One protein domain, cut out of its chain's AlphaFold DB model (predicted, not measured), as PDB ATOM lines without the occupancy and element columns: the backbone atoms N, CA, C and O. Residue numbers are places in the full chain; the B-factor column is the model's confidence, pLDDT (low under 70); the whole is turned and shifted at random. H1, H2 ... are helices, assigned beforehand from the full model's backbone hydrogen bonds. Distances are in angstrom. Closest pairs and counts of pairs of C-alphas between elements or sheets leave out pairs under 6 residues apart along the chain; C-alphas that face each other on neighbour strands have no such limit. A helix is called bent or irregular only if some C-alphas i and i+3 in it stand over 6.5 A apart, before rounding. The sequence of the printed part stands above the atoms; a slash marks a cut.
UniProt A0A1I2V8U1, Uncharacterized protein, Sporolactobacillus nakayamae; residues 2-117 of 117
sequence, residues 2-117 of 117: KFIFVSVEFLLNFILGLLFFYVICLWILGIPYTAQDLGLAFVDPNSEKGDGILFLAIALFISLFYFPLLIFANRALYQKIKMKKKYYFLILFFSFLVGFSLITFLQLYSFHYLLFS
ATOM      1  N   LYS A   2      -6.792 -20.085  29.268       78.25
ATOM      2  CA  LYS A   2      -6.071 -18.803  29.100       78.25
ATOM      3  C   LYS A   2      -4.539 -18.936  29.026       78.25
ATOM      4  O   LYS A   2      -3.935 -18.316  28.164       78.25
ATOM      5  N   PHE A   3      -3.937 -19.778  29.870       84.31
ATOM      6  CA  PHE A   3      -2.494 -20.055  29.838       84.31
ATOM      7  C   PHE A   3      -2.022 -20.619  28.493       84.31
ATOM      8  O   PHE A   3      -1.026 -20.147  27.969       84.31
ATOM      9  N   ILE A   4      -2.780 -21.544  27.893       89.00
ATOM     10  CA  ILE A   4      -2.449 -22.136  26.587       89.00
ATOM     11  C   ILE A   4      -2.382 -21.044  25.516       89.00
ATOM     12  O   ILE A   4      -1.410 -20.974  24.775       89.00
ATOM     13  N   PHE A   5      -3.369 -20.143  25.470       90.25
ATOM     14  CA  PHE A   5      -3.352 -19.038  24.508       90.25
ATOM     15  C   PHE A   5      -2.205 -18.054  24.748       90.25
ATOM     16  O   PHE A   5      -1.648 -17.548  23.784       90.25
ATOM     17  N   VAL A   6      -1.822 -17.806  26.004       90.75
ATOM     18  CA  VAL A   6      -0.656 -16.967  26.327       90.75
ATOM     19  C   VAL A   6       0.651 -17.638  25.894       90.75
ATOM     20  O   VAL A   6       1.521 -16.966  25.351       90.75
ATOM     21  N   SER A   7       0.792 -18.952  26.078       92.69
ATOM     22  CA  SER A   7       1.964 -19.697  25.599       92.69
ATOM     23  C   SER A   7       2.047 -19.713  24.071       92.69
ATOM     24  O   SER A   7       3.127 -19.516  23.523       92.69
ATOM     25  N   VAL A   8       0.915 -19.892  23.384       93.75
ATOM     26  CA  VAL A   8       0.841 -19.821  21.915       93.75
ATOM     27  C   VAL A   8       1.195 -18.419  21.418       93.75
ATOM     28  O   VAL A   8       1.979 -18.294  20.486       93.75
ATOM     29  N   GLU A   9       0.675 -17.374  22.062       93.50
ATOM     30  CA  GLU A   9       1.016 -15.977  21.767       93.50
ATOM     31  C   GLU A   9       2.517 -15.719  21.901       93.50
ATOM     32  O   GLU A   9       3.127 -15.110  21.023       93.50
ATOM     33  N   PHE A  10       3.108 -16.194  23.000       95.19
ATOM     34  CA  PHE A  10       4.532 -16.047  23.260       95.19
ATOM     35  C   PHE A  10       5.356 -16.745  22.177       95.19
ATOM     36  O   PHE A  10       6.255 -16.137  21.609       95.19
ATOM     37  N   LEU A  11       5.033 -18.002  21.860       96.44
ATOM     38  CA  LEU A  11       5.756 -18.788  20.862       96.44
ATOM     39  C   LEU A  11       5.620 -18.187  19.457       96.44
ATOM     40  O   LEU A  11       6.605 -18.102  18.728       96.44
ATOM     41  N   LEU A  12       4.425 -17.721  19.090       96.06
ATOM     42  CA  LEU A  12       4.179 -17.091  17.797       96.06
ATOM     43  C   LEU A  12       4.973 -15.789  17.648       96.06
ATOM     44  O   LEU A  12       5.675 -15.618  16.654       96.06
ATOM     45  N   ASN A  13       4.924 -14.896  18.639       96.88
ATOM     46  CA  ASN A  13       5.681 -13.641  18.587       96.88
ATOM     47  C   ASN A  13       7.189 -13.857  18.707       96.88
ATOM     48  O   ASN A  13       7.948 -13.121  18.086       96.88
ATOM     49  N   PHE A  14       7.628 -14.885  19.432       97.44
ATOM     50  CA  PHE A  14       9.023 -15.309  19.446       97.44
ATOM     51  C   PHE A  14       9.496 -15.719  18.042       97.44
ATOM     52  O   PHE A  14      10.510 -15.206  17.575       97.44
ATOM     53  N   ILE A  15       8.737 -16.562  17.327       97.12
ATOM     54  CA  ILE A  15       9.060 -16.959  15.942       97.12
ATOM     55  C   ILE A  15       9.031 -15.754  15.000       97.12
ATOM     56  O   ILE A  15       9.936 -15.598  14.182       97.12
ATOM     57  N   LEU A  16       8.030 -14.880  15.118       96.25
ATOM     58  CA  LEU A  16       7.987 -13.649  14.328       96.25
ATOM     59  C   LEU A  16       9.211 -12.768  14.615       96.25
ATOM     60  O   LEU A  16       9.840 -12.291  13.679       96.25
ATOM     61  N   GLY A  17       9.619 -12.632  15.878       96.75
ATOM     62  CA  GLY A  17      10.844 -11.931  16.265       96.75
ATOM     63  C   GLY A  17      12.103 -12.517  15.618       96.75
ATOM     64  O   GLY A  17      12.938 -11.759  15.127       96.75
ATOM     65  N   LEU A  18      12.218 -13.850  15.548       96.12
ATOM     66  CA  LEU A  18      13.305 -14.523  14.820       96.12
ATOM     67  C   LEU A  18      13.282 -14.170  13.325       96.12
ATOM     68  O   LEU A  18      14.309 -13.819  12.751       96.12
ATOM     69  N   LEU A  19      12.108 -14.239  12.692       96.06
ATOM     70  CA  LEU A  19      11.944 -13.940  11.266       96.06
ATOM     71  C   LEU A  19      12.220 -12.468  10.941       96.06
ATOM     72  O   LEU A  19      12.757 -12.161   9.877       96.06
ATOM     73  N   PHE A  20      11.899 -11.561  11.864       96.31
ATOM     74  CA  PHE A  20      12.104 -10.129  11.684       96.31
ATOM     75  C   PHE A  20      13.567  -9.756  11.453       96.31
ATOM     76  O   PHE A  20      13.838  -8.829  10.693       96.31
ATOM     77  N   PHE A  21      14.506 -10.491  12.055       95.12
ATOM     78  CA  PHE A  21      15.934 -10.314  11.796       95.12
ATOM     79  C   PHE A  21      16.254 -10.430  10.306       95.12
ATOM     80  O   PHE A  21      16.870  -9.535   9.737       95.12
ATOM     81  N   TYR A  22      15.755 -11.474   9.644       93.44
ATOM     82  CA  TYR A  22      15.982 -11.678   8.215       93.44
ATOM     83  C   TYR A  22      15.296 -10.616   7.359       93.44
ATOM     84  O   TYR A  22      15.873 -10.160   6.376       93.44
ATOM     85  N   VAL A  23      14.095 -10.179   7.753       94.88
ATOM     86  CA  VAL A  23      13.416  -9.056   7.088       94.88
ATOM     87  C   VAL A  23      14.284  -7.800   7.171       94.88
ATOM     88  O   VAL A  23      14.514  -7.156   6.152       94.88
ATOM     89  N   ILE A  24      14.829  -7.480   8.349       94.38
ATOM     90  CA  ILE A  24      15.751  -6.352   8.522       94.38
ATOM     91  C   ILE A  24      17.004  -6.528   7.663       94.38
ATOM     92  O   ILE A  24      17.377  -5.585   6.974       94.38
ATOM     93  N   CYS A  25      17.640  -7.702   7.660       91.69
ATOM     94  CA  CYS A  25      18.825  -7.952   6.837       91.69
ATOM     95  C   CYS A  25      18.545  -7.709   5.349       91.69
ATOM     96  O   CYS A  25      19.337  -7.048   4.685       91.69
ATOM     97  N   LEU A  26      17.400  -8.171   4.839       91.94
ATOM     98  CA  LEU A  26      16.996  -7.926   3.453       91.94
ATOM     99  C   LEU A  26      16.828  -6.437   3.151       91.94
ATOM    100  O   LEU A  26      17.212  -5.995   2.074       91.94
ATOM    101  N   TRP A  27      16.299  -5.651   4.088       93.62
ATOM    102  CA  TRP A  27      16.205  -4.198   3.931       93.62
ATOM    103  C   TRP A  27      17.569  -3.506   4.015       93.62
ATOM    104  O   TRP A  27      17.865  -2.646   3.185       93.62
ATOM    105  N   ILE A  28      18.406  -3.890   4.984       89.94
ATOM    106  CA  ILE A  28      19.752  -3.332   5.180       89.94
ATOM    107  C   ILE A  28      20.639  -3.602   3.967       89.94
ATOM    108  O   ILE A  28      21.434  -2.739   3.622       89.94
ATOM    109  N   LEU A  29      20.501  -4.758   3.315       86.19
ATOM    110  CA  LEU A  29      21.222  -5.072   2.081       86.19
ATOM    111  C   LEU A  29      20.524  -4.445   0.863       86.19
ATOM    112  O   LEU A  29      21.158  -3.772   0.056       86.19
ATOM    113  N   GLY A  30      19.205  -4.591   0.740       88.31
ATOM    114  CA  GLY A  30      18.452  -4.161  -0.440       88.31
ATOM    115  C   GLY A  30      18.542  -2.660  -0.727       88.31
ATOM    116  O   GLY A  30      18.691  -2.279  -1.886       88.31
ATOM    117  N   ILE A  31      18.495  -1.803   0.300       88.75
ATOM    118  CA  ILE A  31      18.574  -0.339   0.135       88.75
ATOM    119  C   ILE A  31      19.911   0.107  -0.493       88.75
ATOM    120  O   ILE A  31      19.862   0.754  -1.541       88.75
ATOM    121  N   PRO A  32      21.089  -0.197   0.090       84.50
ATOM    122  CA  PRO A  32      22.365   0.248  -0.465       84.50
ATOM    123  C   PRO A  32      22.661  -0.368  -1.834       84.50
ATOM    124  O   PRO A  32      23.086   0.369  -2.723       84.50
ATOM    125  N   TYR A  33      22.374  -1.659  -2.053       84.38
ATOM    126  CA  TYR A  33      22.583  -2.273  -3.371       84.38
ATOM    127  C   TYR A  33      21.665  -1.658  -4.439       84.38
ATOM    128  O   TYR A  33      22.119  -1.358  -5.539       84.38
ATOM    129  N   THR A  34      20.394  -1.370  -4.122       87.06
ATOM    130  CA  THR A  34      19.500  -0.684  -5.078       87.06
ATOM    131  C   THR A  34      19.958   0.744  -5.354       87.06
ATOM    132  O   THR A  34      19.903   1.204  -6.491       87.06
ATOM    133  N   ALA A  35      20.415   1.467  -4.328       85.50
ATOM    134  CA  ALA A  35      20.952   2.813  -4.502       85.50
ATOM    135  C   ALA A  35      22.161   2.818  -5.452       85.50
ATOM    136  O   ALA A  35      22.289   3.729  -6.275       85.50
ATOM    137  N   GLN A  36      22.998   1.779  -5.382       81.81
ATOM    138  CA  GLN A  36      24.104   1.566  -6.309       81.81
ATOM    139  C   GLN A  36      23.622   1.297  -7.740       81.81
ATOM    140  O   GLN A  36      24.104   1.942  -8.671       81.81
ATOM    141  N   ASP A  37      22.659   0.384  -7.916       82.06
ATOM    142  CA  ASP A  37      22.092   0.039  -9.229       82.06
ATOM    143  C   ASP A  37      21.448   1.259  -9.912       82.06
ATOM    144  O   ASP A  37      21.519   1.414 -11.131       82.06
ATOM    145  N   LEU A  38      20.860   2.165  -9.124       84.19
ATOM    146  CA  LEU A  38      20.286   3.429  -9.594       84.19
ATOM    147  C   LEU A  38      21.336   4.528  -9.851       84.19
ATOM    148  O   LEU A  38      20.974   5.632 -10.260       84.19
ATOM    149  N   GLY A  39      22.623   4.254  -9.620       75.69
ATOM    150  CA  GLY A  39      23.717   5.193  -9.865       75.69
ATOM    151  C   GLY A  39      23.769   6.367  -8.885       75.69
ATOM    152  O   GLY A  39      24.265   7.438  -9.240       75.69
ATOM    153  N   LEU A  40      23.253   6.205  -7.660       80.19
ATOM    154  CA  LEU A  40      23.316   7.254  -6.641       80.19
ATOM    155  C   LEU A  40      24.759   7.420  -6.131       80.19
ATOM    156  O   LEU A  40      25.403   6.464  -5.711       80.19
ATOM    157  N   ALA A  41      25.248   8.664  -6.127       59.66
ATOM    158  CA  ALA A  41      26.660   9.035  -5.943       59.66
ATOM    159  C   ALA A  41      27.296   8.695  -4.574       59.66
ATOM    160  O   ALA A  41      28.473   8.976  -4.366       59.66
ATOM    161  N   PHE A  42      26.540   8.122  -3.635       65.25
ATOM    162  CA  PHE A  42      26.988   7.838  -2.266       65.25
ATOM    163  C   PHE A  42      27.381   6.371  -2.030       65.25
ATOM    164  O   PHE A  42      27.660   6.007  -0.889       65.25
ATOM    165  N   VAL A  43      27.387   5.523  -3.066       63.19
ATOM    166  CA  VAL A  43      27.689   4.086  -2.936       63.19
ATOM    167  C   VAL A  43      28.998   3.735  -3.644       63.19
ATOM    168  O   VAL A  43      29.284   4.274  -4.712       63.19
ATOM    169  N   ASP A  44      29.796   2.856  -3.026       63.50
ATOM    170  CA  ASP A  44      31.112   2.437  -3.519       63.50
ATOM    171  C   ASP A  44      31.023   1.951  -4.982       63.50
ATOM    172  O   ASP A  44      30.332   0.967  -5.265       63.50
ATOM    173  N   PRO A  45      31.708   2.616  -5.929       59.66
ATOM    174  CA  PRO A  45      31.672   2.248  -7.341       59.66
ATOM    175  C   PRO A  45      32.293   0.873  -7.644       59.66
ATOM    176  O   PRO A  45      32.084   0.375  -8.753       59.66
ATOM    177  N   ASN A  46      33.014   0.262  -6.693       64.50
ATOM    178  CA  ASN A  46      33.652  -1.052  -6.842       64.50
ATOM    179  C   ASN A  46      32.793  -2.238  -6.371       64.50
ATOM    180  O   ASN A  46      33.202  -3.383  -6.552       64.50
ATOM    181  N   SER A  47      31.632  -1.996  -5.757       63.41
ATOM    182  CA  SER A  47      30.727  -3.075  -5.341       63.41
ATOM    183  C   SER A  47      30.099  -3.759  -6.569       63.41
ATOM    184  O   SER A  47      29.826  -3.101  -7.577       63.41
ATOM    185  N   GLU A  48      29.897  -5.078  -6.512       64.50
ATOM    186  CA  GLU A  48      29.314  -5.861  -7.609       64.50
ATOM    187  C   GLU A  48      27.920  -5.321  -7.970       64.50
ATOM    188  O   GLU A  48      27.037  -5.199  -7.123       64.50
ATOM    189  N   LYS A  49      27.737  -4.943  -9.240       65.62
ATOM    190  CA  LYS A  49      26.472  -4.407  -9.767       65.62
ATOM    191  C   LYS A  49      25.538  -5.557 -10.133       65.62
ATOM    192  O   LYS A  49      26.004  -6.501 -10.771       65.62
ATOM    193  N   GLY A  50      24.235  -5.421  -9.872       65.94
ATOM    194  CA  GLY A  50      23.241  -6.194 -10.630       65.94
ATOM    195  C   GLY A  50      22.037  -6.759  -9.884       65.94
ATOM    196  O   GLY A  50      21.055  -7.067 -10.553       65.94
ATOM    197  N   ASP A  51      22.053  -6.859  -8.553       75.69
ATOM    198  CA  ASP A  51      20.999  -7.594  -7.825       75.69
ATOM    199  C   ASP A  51      20.243  -6.766  -6.772       75.69
ATOM    200  O   ASP A  51      19.310  -7.267  -6.136       75.69
ATOM    201  N   GLY A  52      20.580  -5.492  -6.579       82.06
ATOM    202  CA  GLY A  52      19.979  -4.653  -5.541       82.06
ATOM    203  C   GLY A  52      18.467  -4.522  -5.681       82.06
ATOM    204  O   GLY A  52      17.730  -4.751  -4.716       82.06
ATOM    205  N   ILE A  53      18.000  -4.251  -6.902       85.25
ATOM    206  CA  ILE A  53      16.566  -4.158  -7.218       85.25
ATOM    207  C   ILE A  53      15.836  -5.471  -6.885       85.25
ATOM    208  O   ILE A  53      14.724  -5.438  -6.348       85.25
ATOM    209  N   LEU A  54      16.453  -6.624  -7.164       86.00
ATOM    210  CA  LEU A  54      15.882  -7.938  -6.863       86.00
ATOM    211  C   LEU A  54      15.759  -8.147  -5.347       86.00
ATOM    212  O   LEU A  54      14.687  -8.526  -4.867       86.00
ATOM    213  N   PHE A  55      16.813  -7.845  -4.581       85.94
ATOM    214  CA  PHE A  55      16.784  -7.920  -3.116       85.94
ATOM    215  C   PHE A  55      15.711  -7.011  -2.515       85.94
ATOM    216  O   PHE A  55      14.973  -7.439  -1.622       85.94
ATOM    217  N   LEU A  56      15.570  -5.785  -3.023       90.06
ATOM    218  CA  LEU A  56      14.545  -4.852  -2.562       90.06
ATOM    219  C   LEU A  56      13.129  -5.338  -2.900       90.06
ATOM    220  O   LEU A  56      12.234  -5.251  -2.057       90.06
ATOM    221  N   ALA A  57      12.918  -5.893  -4.097       91.88
ATOM    222  CA  ALA A  57      11.634  -6.471  -4.486       91.88
ATOM    223  C   ALA A  57      11.244  -7.647  -3.571       91.88
ATOM    224  O   ALA A  57      10.103  -7.720  -3.106       91.88
ATOM    225  N   ILE A  58      12.201  -8.523  -3.248       92.81
ATOM    226  CA  ILE A  58      12.007  -9.625  -2.295       92.81
ATOM    227  C   ILE A  58      11.704  -9.080  -0.892       92.81
ATOM    228  O   ILE A  58      10.762  -9.547  -0.247       92.81
ATOM    229  N   ALA A  59      12.444  -8.071  -0.423       94.00
ATOM    230  CA  ALA A  59      12.232  -7.451   0.886       94.00
ATOM    231  C   ALA A  59      10.823  -6.850   1.011       94.00
ATOM    232  O   ALA A  59      10.137  -7.073   2.016       94.00
ATOM    233  N   LEU A  60      10.369  -6.139  -0.025       95.06
ATOM    234  CA  LEU A  60       9.023  -5.575  -0.115       95.06
ATOM    235  C   LEU A  60       7.956  -6.668  -0.099       95.06
ATOM    236  O   LEU A  60       7.016  -6.584   0.693       95.06
ATOM    237  N   PHE A  61       8.117  -7.704  -0.925       95.94
ATOM    238  CA  PHE A  61       7.179  -8.819  -0.995       95.94
ATOM    239  C   PHE A  61       7.062  -9.529   0.355       95.94
ATOM    240  O   PHE A  61       5.962  -9.659   0.884       95.94
ATOM    241  N   ILE A  62       8.182  -9.912   0.974       95.19
ATOM    242  CA  ILE A  62       8.177 -10.578   2.283       95.19
ATOM    243  C   ILE A  62       7.543  -9.675   3.344       95.19
ATOM    244  O   ILE A  62       6.707 -10.139   4.120       95.19
ATOM    245  N   SER A  63       7.872  -8.382   3.352       95.38
ATOM    246  CA  SER A  63       7.290  -7.411   4.287       95.38
ATOM    247  C   SER A  63       5.772  -7.294   4.125       95.38
ATOM    248  O   SER A  63       5.049  -7.218   5.125       95.38
ATOM    249  N   LEU A  64       5.278  -7.345   2.883       96.06
ATOM    250  CA  LEU A  64       3.854  -7.276   2.559       96.06
ATOM    251  C   LEU A  64       3.061  -8.445   3.156       96.06
ATOM    252  O   LEU A  64       1.903  -8.252   3.503       96.06
ATOM    253  N   PHE A  65       3.655  -9.629   3.320       95.25
ATOM    254  CA  PHE A  65       3.001 -10.750   4.013       95.25
ATOM    255  C   PHE A  65       3.281 -10.749   5.513       95.25
ATOM    256  O   PHE A  65       2.387 -11.025   6.317       95.25
ATOM    257  N   TYR A  66       4.508 -10.408   5.899       95.75
ATOM    258  CA  TYR A  66       4.976 -10.469   7.276       95.75
ATOM    259  C   TYR A  66       4.204  -9.519   8.203       95.75
ATOM    260  O   TYR A  66       3.695  -9.947   9.244       95.75
ATOM    261  N   PHE A  67       4.064  -8.240   7.833       94.25
ATOM    262  CA  PHE A  67       3.401  -7.261   8.701       94.25
ATOM    263  C   PHE A  67       1.901  -7.534   8.881       94.25
ATOM    264  O   PHE A  67       1.437  -7.513  10.027       94.25
ATOM    265  N   PRO A  68       1.121  -7.847   7.828       95.62
ATOM    266  CA  PRO A  68      -0.267  -8.254   8.009       95.62
ATOM    267  C   PRO A  68      -0.403  -9.510   8.860       95.62
ATOM    268  O   PRO A  68      -1.251  -9.529   9.752       95.62
ATOM    269  N   LEU A  69       0.442 -10.527   8.652       94.50
ATOM    270  CA  LEU A  69       0.427 -11.738   9.473       94.50
ATOM    271  C   LEU A  69       0.622 -11.403  10.958       94.50
ATOM    272  O   LEU A  69      -0.167 -11.848  11.793       94.50
ATOM    273  N   LEU A  70       1.612 -10.562  11.272       94.06
ATOM    274  CA  LEU A  70       1.894 -10.103  12.631       94.06
ATOM    275  C   LEU A  70       0.691  -9.373  13.246       94.06
ATOM    276  O   LEU A  70       0.328  -9.629  14.394       94.06
ATOM    277  N   ILE A  71       0.033  -8.491  12.492       94.44
ATOM    278  CA  ILE A  71      -1.122  -7.728  12.983       94.44
ATOM    279  C   ILE A  71      -2.343  -8.640  13.182       94.44
ATOM    280  O   ILE A  71      -2.998  -8.575  14.228       94.44
ATOM    281  N   PHE A  72      -2.670  -9.483  12.201       95.44
ATOM    282  CA  PHE A  72      -3.871 -10.319  12.235       95.44
ATOM    283  C   PHE A  72      -3.773 -11.441  13.270       95.44
ATOM    284  O   PHE A  72      -4.742 -11.653  14.006       95.44
ATOM    285  N   ALA A  73      -2.625 -12.118  13.376       93.38
ATOM    286  CA  ALA A  73      -2.423 -13.188  14.354       93.38
ATOM    287  C   ALA A  73      -2.559 -12.660  15.791       93.38
ATOM    288  O   ALA A  73      -3.361 -13.179  16.572       93.38
ATOM    289  N   ASN A  74      -1.872 -11.557  16.097       93.94
ATOM    290  CA  ASN A  74      -1.931 -10.924  17.412       93.94
ATOM    291  C   ASN A  74      -3.341 -10.387  17.711       93.94
ATOM    292  O   ASN A  74      -3.907 -10.632  18.777       93.94
ATOM    293  N   ARG A  75      -4.012  -9.746  16.744       92.69
ATOM    294  CA  ARG A  75      -5.406  -9.306  16.935       92.69
ATOM    295  C   ARG A  75      -6.346 -10.477  17.251       92.69
ATOM    296  O   ARG A  75      -7.192 -10.343  18.140       92.69
ATOM    297  N   ALA A  76      -6.210 -11.602  16.550       92.38
ATOM    298  CA  ALA A  76      -7.044 -12.784  16.762       92.38
ATOM    299  C   ALA A  76      -6.809 -13.420  18.143       92.38
ATOM    300  O   ALA A  76      -7.762 -13.820  18.818       92.38
ATOM    301  N   LEU A  77      -5.556 -13.483  18.596       91.25
ATOM    302  CA  LEU A  77      -5.203 -14.045  19.900       91.25
ATOM    303  C   LEU A  77      -5.568 -13.107  21.056       91.25
ATOM    304  O   LEU A  77      -6.108 -13.568  22.069       91.25
ATOM    305  N   TYR A  78      -5.418 -11.791  20.883       91.69
ATOM    306  CA  TYR A  78      -5.863 -10.790  21.857       91.69
ATOM    307  C   TYR A  78      -7.348 -10.950  22.222       91.69
ATOM    308  O   TYR A  78      -7.706 -10.963  23.406       91.69
ATOM    309  N   GLN A  79      -8.208 -11.142  21.214       89.56
ATOM    310  CA  GLN A  79      -9.649 -11.357  21.403       89.56
ATOM    311  C   GLN A  79      -9.959 -12.621  22.225       89.56
ATOM    312  O   GLN A  79     -10.936 -12.641  22.979       89.56
ATOM    313  N   LYS A  80      -9.116 -13.660  22.132       89.12
ATOM    314  CA  LYS A  80      -9.287 -14.931  22.858       89.12
ATOM    315  C   LYS A  80      -8.753 -14.882  24.292       89.12
ATOM    316  O   LYS A  80      -9.367 -15.453  25.192       89.12
ATOM    317  N   ILE A  81      -7.638 -14.189  24.531       88.50
ATOM    318  CA  ILE A  81      -6.960 -14.152  25.841       88.50
ATOM    319  C   ILE A  81      -7.725 -13.290  26.868       88.50
ATOM    320  O   ILE A  81      -7.619 -13.539  28.075       88.50
ATOM    321  N   LYS A  82      -8.505 -12.292  26.413       85.31
ATOM    322  CA  LYS A  82      -9.300 -11.374  27.262       85.31
ATOM    323  C   LYS A  82      -8.481 -10.773  28.419       85.31
ATOM    324  O   LYS A  82      -8.910 -10.740  29.573       85.31
ATOM    325  N   MET A  83      -7.251 -10.347  28.136       88.88
ATOM    326  CA  MET A  83      -6.356  -9.705  29.107       88.88
ATOM    327  C   MET A  83      -6.364  -8.181  28.938       88.88
ATOM    328  O   MET A  83      -6.665  -7.662  27.863       88.88
ATOM    329  N   LYS A  84      -6.014  -7.441  30.002       91.81
ATOM    330  CA  LYS A  84      -5.844  -5.985  29.907       91.81
ATOM    331  C   LYS A  84      -4.794  -5.661  28.840       91.81
ATOM    332  O   LYS A  84      -3.711  -6.245  28.831       91.81
ATOM    333  N   LYS A  85      -5.114  -4.686  27.987       89.81
ATOM    334  CA  LYS A  85      -4.319  -4.280  26.818       89.81
ATOM    335  C   LYS A  85      -2.837  -4.048  27.154       89.81
ATOM    336  O   LYS A  85      -1.976  -4.556  26.450       89.81
ATOM    337  N   LYS A  86      -2.536  -3.380  28.277       93.06
ATOM    338  CA  LYS A  86      -1.156  -3.103  28.730       93.06
ATOM    339  C   LYS A  86      -0.311  -4.371  28.909       93.06
ATOM    340  O   LYS A  86       0.798  -4.432  28.396       93.06
ATOM    341  N   TYR A  87      -0.826  -5.381  29.614       90.75
ATOM    342  CA  TYR A  87      -0.081  -6.626  29.838       90.75
ATOM    343  C   TYR A  87       0.068  -7.436  28.555       90.75
ATOM    344  O   TYR A  87       1.089  -8.077  28.356       90.75
ATOM    345  N   TYR A  88      -0.932  -7.379  27.675       92.62
ATOM    346  CA  TYR A  88      -0.866  -8.047  26.381       92.62
ATOM    347  C   TYR A  88       0.269  -7.493  25.515       92.62
ATOM    348  O   TYR A  88       1.117  -8.261  25.072       92.62
ATOM    349  N   PHE A  89       0.353  -6.168  25.371       92.06
ATOM    350  CA  PHE A  89       1.459  -5.540  24.644       92.06
ATOM    351  C   PHE A  89       2.822  -5.822  25.269       92.06
ATOM    352  O   PHE A  89       3.791  -5.975  24.539       92.06
ATOM    353  N   LEU A  90       2.900  -5.922  26.598       94.44
ATOM    354  CA  LEU A  90       4.151  -6.248  27.276       94.44
ATOM    355  C   LEU A  90       4.618  -7.666  26.923       94.44
ATOM    356  O   LEU A  90       5.777  -7.839  26.565       94.44
ATOM    357  N   ILE A  91       3.723  -8.659  26.956       93.00
ATOM    358  CA  ILE A  91       4.052 -10.042  26.564       93.00
ATOM    359  C   ILE A  91       4.440 -10.112  25.086       93.00
ATOM    360  O   ILE A  91       5.453 -10.727  24.757       93.00
ATOM    361  N   LEU A  92       3.665  -9.468  24.212       94.62
ATOM    362  CA  LEU A  92       3.932  -9.406  22.774       94.62
ATOM    363  C   LEU A  92       5.321  -8.815  22.511       94.62
ATOM    364  O   LEU A  92       6.151  -9.447  21.867       94.62
ATOM    365  N   PHE A  93       5.606  -7.636  23.068       95.44
ATOM    366  CA  PHE A  93       6.886  -6.961  22.879       95.44
ATOM    367  C   PHE A  93       8.051  -7.771  23.454       95.44
ATOM    368  O   PHE A  93       9.074  -7.933  22.796       95.44
ATOM    369  N   PHE A  94       7.890  -8.316  24.661       97.06
ATOM    370  CA  PHE A  94       8.936  -9.094  25.316       97.06
ATOM    371  C   PHE A  94       9.258 -10.380  24.547       97.06
ATOM    372  O   PHE A  94      10.420 -10.642  24.259       97.06
ATOM    373  N   SER A  95       8.245 -11.160  24.165       96.81
ATOM    374  CA  SER A  95       8.438 -12.399  23.394       96.81
ATOM    375  C   SER A  95       9.095 -12.144  22.038       96.81
ATOM    376  O   SER A  95      10.043 -12.840  21.674       96.81
ATOM    377  N   PHE A  96       8.656 -11.097  21.339       97.50
ATOM    378  CA  PHE A  96       9.258 -10.655  20.089       97.50
ATOM    379  C   PHE A  96      10.734 -10.276  20.255       97.50
ATOM    380  O   PHE A  96      11.589 -10.748  19.506       97.50
ATOM    381  N   LEU A  97      11.044  -9.459  21.265       97.62
ATOM    382  CA  LEU A  97      12.400  -8.982  21.527       97.62
ATOM    383  C   LEU A  97      13.337 -10.120  21.932       97.62
ATOM    384  O   LEU A  97      14.490 -10.127  21.508       97.62
ATOM    385  N   VAL A  98      12.846 -11.096  22.701       97.81
ATOM    386  CA  VAL A  98      13.605 -12.304  23.054       97.81
ATOM    387  C   VAL A  98      13.943 -13.112  21.802       97.81
ATOM    388  O   VAL A  98      15.099 -13.493  21.633       97.81
ATOM    389  N   GLY A  99      12.977 -13.322  20.900       96.81
ATOM    390  CA  GLY A  99      13.224 -13.990  19.618       96.81
ATOM    391  C   GLY A  99      14.273 -13.254  18.788       96.81
ATOM    392  O   GLY A  99      15.309 -13.817  18.448       96.81
ATOM    393  N   PHE A 100      14.058 -11.962  18.547       97.06
ATOM    394  CA  PHE A 100      14.981 -11.130  17.773       97.06
ATOM    395  C   PHE A 100      16.403 -11.095  18.365       97.06
ATOM    396  O   PHE A 100      17.392 -11.260  17.648       97.06
ATOM    397  N   SER A 101      16.521 -10.928  19.685       97.00
ATOM    398  CA  SER A 101      17.816 -10.907  20.376       97.00
ATOM    399  C   SER A 101      18.538 -12.248  20.277       97.00
ATOM    400  O   SER A 101      19.748 -12.268  20.062       97.00
ATOM    401  N   LEU A 102      17.811 -13.366  20.395       97.31
ATOM    402  CA  LEU A 102      18.395 -14.703  20.318       97.31
ATOM    403  C   LEU A 102      19.033 -14.958  18.951       97.31
ATOM    404  O   LEU A 102      20.190 -15.370  18.896       97.31
ATOM    405  N   ILE A 103      18.311 -14.703  17.854       96.56
ATOM    406  CA  ILE A 103      18.875 -14.932  16.516       96.56
ATOM    407  C   ILE A 103      20.041 -13.989  16.234       96.56
ATOM    408  O   ILE A 103      21.058 -14.430  15.708       96.56
ATOM    409  N   THR A 104      19.939 -12.728  16.658       94.44
ATOM    410  CA  THR A 104      21.026 -11.754  16.500       94.44
ATOM    411  C   THR A 104      22.285 -12.227  17.226       94.44
ATOM    412  O   THR A 104      23.371 -12.218  16.650       94.44
ATOM    413  N   PHE A 105      22.144 -12.703  18.466       95.25
ATOM    414  CA  PHE A 105      23.258 -13.241  19.242       95.25
ATOM    415  C   PHE A 105      23.866 -14.492  18.593       95.25
ATOM    416  O   PHE A 105      25.085 -14.581  18.477       95.25
ATOM    417  N   LEU A 106      23.037 -15.433  18.128       94.75
ATOM    418  CA  LEU A 106      23.506 -16.655  17.465       94.75
ATOM    419  C   LEU A 106      24.273 -16.356  16.172       94.75
ATOM    420  O   LEU A 106      25.330 -16.943  15.942       94.75
ATOM    421  N   GLN A 107      23.774 -15.434  15.348       92.81
ATOM    422  CA  GLN A 107      24.443 -15.032  14.108       92.81
ATOM    423  C   GLN A 107      25.762 -14.310  14.393       92.81
ATOM    424  O   GLN A 107      26.777 -14.620  13.772       92.81
ATOM    425  N   LEU A 108      25.781 -13.411  15.382       91.00
ATOM    426  CA  LEU A 108      27.002 -12.721  15.797       91.00
ATOM    427  C   LEU A 108      28.054 -13.704  16.330       91.00
ATOM    428  O   LEU A 108      29.225 -13.616  15.967       91.00
ATOM    429  N   TYR A 109      27.635 -14.666  17.156       92.31
ATOM    430  CA  TYR A 109      28.509 -15.712  17.680       92.31
ATOM    431  C   TYR A 109      29.071 -16.600  16.561       92.31
ATOM    432  O   TYR A 109      30.274 -16.857  16.524       92.31
ATOM    433  N   SER A 110      28.225 -17.021  15.615       89.69
ATOM    434  CA  SER A 110      28.654 -17.814  14.457       89.69
ATOM    435  C   SER A 110      29.655 -17.058  13.580       89.69
ATOM    436  O   SER A 110      30.636 -17.645  13.127       89.69
ATOM    437  N   PHE A 111      29.428 -15.763  13.351       85.25
ATOM    438  CA  PHE A 111      30.327 -14.915  12.569       85.25
ATOM    439  C   PHE A 111      31.689 -14.744  13.254       85.25
ATOM    440  O   PHE A 111      32.728 -14.848  12.608       85.25
ATOM    441  N   HIS A 112      31.692 -14.556  14.576       81.19
ATOM    442  CA  HIS A 112      32.925 -14.508  15.355       81.19
ATOM    443  C   HIS A 112      33.685 -15.840  15.289       81.19
ATOM    444  O   HIS A 112      34.899 -15.843  15.140       81.19
ATOM    445  N   TYR A 113      33.009 -16.987  15.374       78.50
ATOM    446  CA  TYR A 113      33.699 -18.277  15.294       78.50
ATOM    447  C   TYR A 113      34.376 -18.492  13.928       78.50
ATOM    448  O   TYR A 113      35.525 -18.913  13.883       78.50
ATOM    449  N   LEU A 114      33.702 -18.123  12.833       74.50
ATOM    450  CA  LEU A 114      34.228 -18.222  11.464       74.50
ATOM    451  C   LEU A 114      35.452 -17.335  11.191       74.50
ATOM    452  O   LEU A 114      36.284 -17.695  10.367       74.50
ATOM    453  N   LEU A 115      35.560 -16.173  11.841       72.56
ATOM    454  CA  LEU A 115      36.684 -15.250  11.634       72.56
ATOM    455  C   LEU A 115      37.943 -15.617  12.430       72.56
ATOM    456  O   LEU A 115      39.021 -15.116  12.114       72.56
ATOM    457  N   PHE A 116      37.813 -16.445  13.470       69.94
ATOM    458  CA  PHE A 116      38.898 -16.767  14.403       69.94
ATOM    459  C   PHE A 116      39.247 -18.271  14.458       69.94
ATOM    460  O   PHE A 116      40.006 -18.672  15.342       69.94
ATOM    461  N   SER A 117      38.718 -19.088  13.535       62.09
ATOM    462  CA  SER A 117      39.125 -20.486  13.294       62.09
ATOM    463  C   SER A 117      40.026 -20.594  12.072       62.09
ATOM    464  O   SER A 117      41.059 -21.289  12.163       62.09
TER     465      SER A 117
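This is residues 2 to 117 of the 117 residues of an uncharacterized protein of Sporolactobacillus nakayamae (UniProt A0A1I2V8U1). Two long helices, H1 and H2, lie side by side as a long helical hairpin, and a third long helix, H3, crosses H1 at a steep angle, its far part, residues 105 to 115, sticking out into the open with the last two residues. A loop of residues 38 to 51 joins H1 to H2 at one end of the hairpin, and a tight link at the other end turns into H3. The printed part has 116 residues with three named helices in the order H1, H2, H3 and no named strand; the class is all helix. The whole is loose, with a radius of gyration of the C-alphas of 18.4 A, and spans 56 by 37 by 18 A, only just flat.

H1, residues 2 to 37, touches H2, residues 52 to 81, and the two form a helical hairpin. They run opposite ways at a shallow tilt of 17 degrees, and their closest C-alphas, those of Thr 34 and Gly 52, are 4.0 A apart. H3, residues 85 to 115, touches H1 with residues 91 to 104 alone, and H1 touches it with residues 9 to 21 alone. The closest C-alphas of H1 and H3 are those of Gly 17 and Phe 96, 4.3 A apart. H1 and H3 run the same way at a steep tilt of 52 degrees. H2 and H3 are close but not clearly touching, with the C-alphas of Tyr 78 and Tyr 88 the closest at 7.3 A. They run opposite ways at a tilt of 37 degrees, only just steep. In H3 every O i to N i+4 pair is within hydrogen-bond range; in H1 it is 29 of 32 and in H2 24 of 26.

H1 begins at C-alpha 2, at (-6.071, -18.803, 29.100), and is 51.2 A long from first to last C-alpha. It is neither bent nor irregular, but only just: C-alphas 29 and 32 are 6.0 A apart. H2 begins at C-alpha 52, at (19.979, -4.653, -5.541), and is 42.4 A long. It too is neither bent nor irregular, but only just, with C-alphas 64 and 67 6.2 A apart. H3 is 45.1 A long and ends at C-alpha 115, at (36.684, -15.250, 11.634).

The two C-alphas farthest apart, those of Lys 2 and Pro 45, are 56.5 A apart. The link from H1 to H2 is long, with 14 residues, and that from H2 to H3 is tight, with 3. Residues 105 to 117, of which 105 to 115 belong to H3, stand free. The printed part has no cut and ends at residue 117, the chain's last. The mean pLDDT of the printed part is 88.4, and residues 41 to 50 and 116 to 117 are under 70.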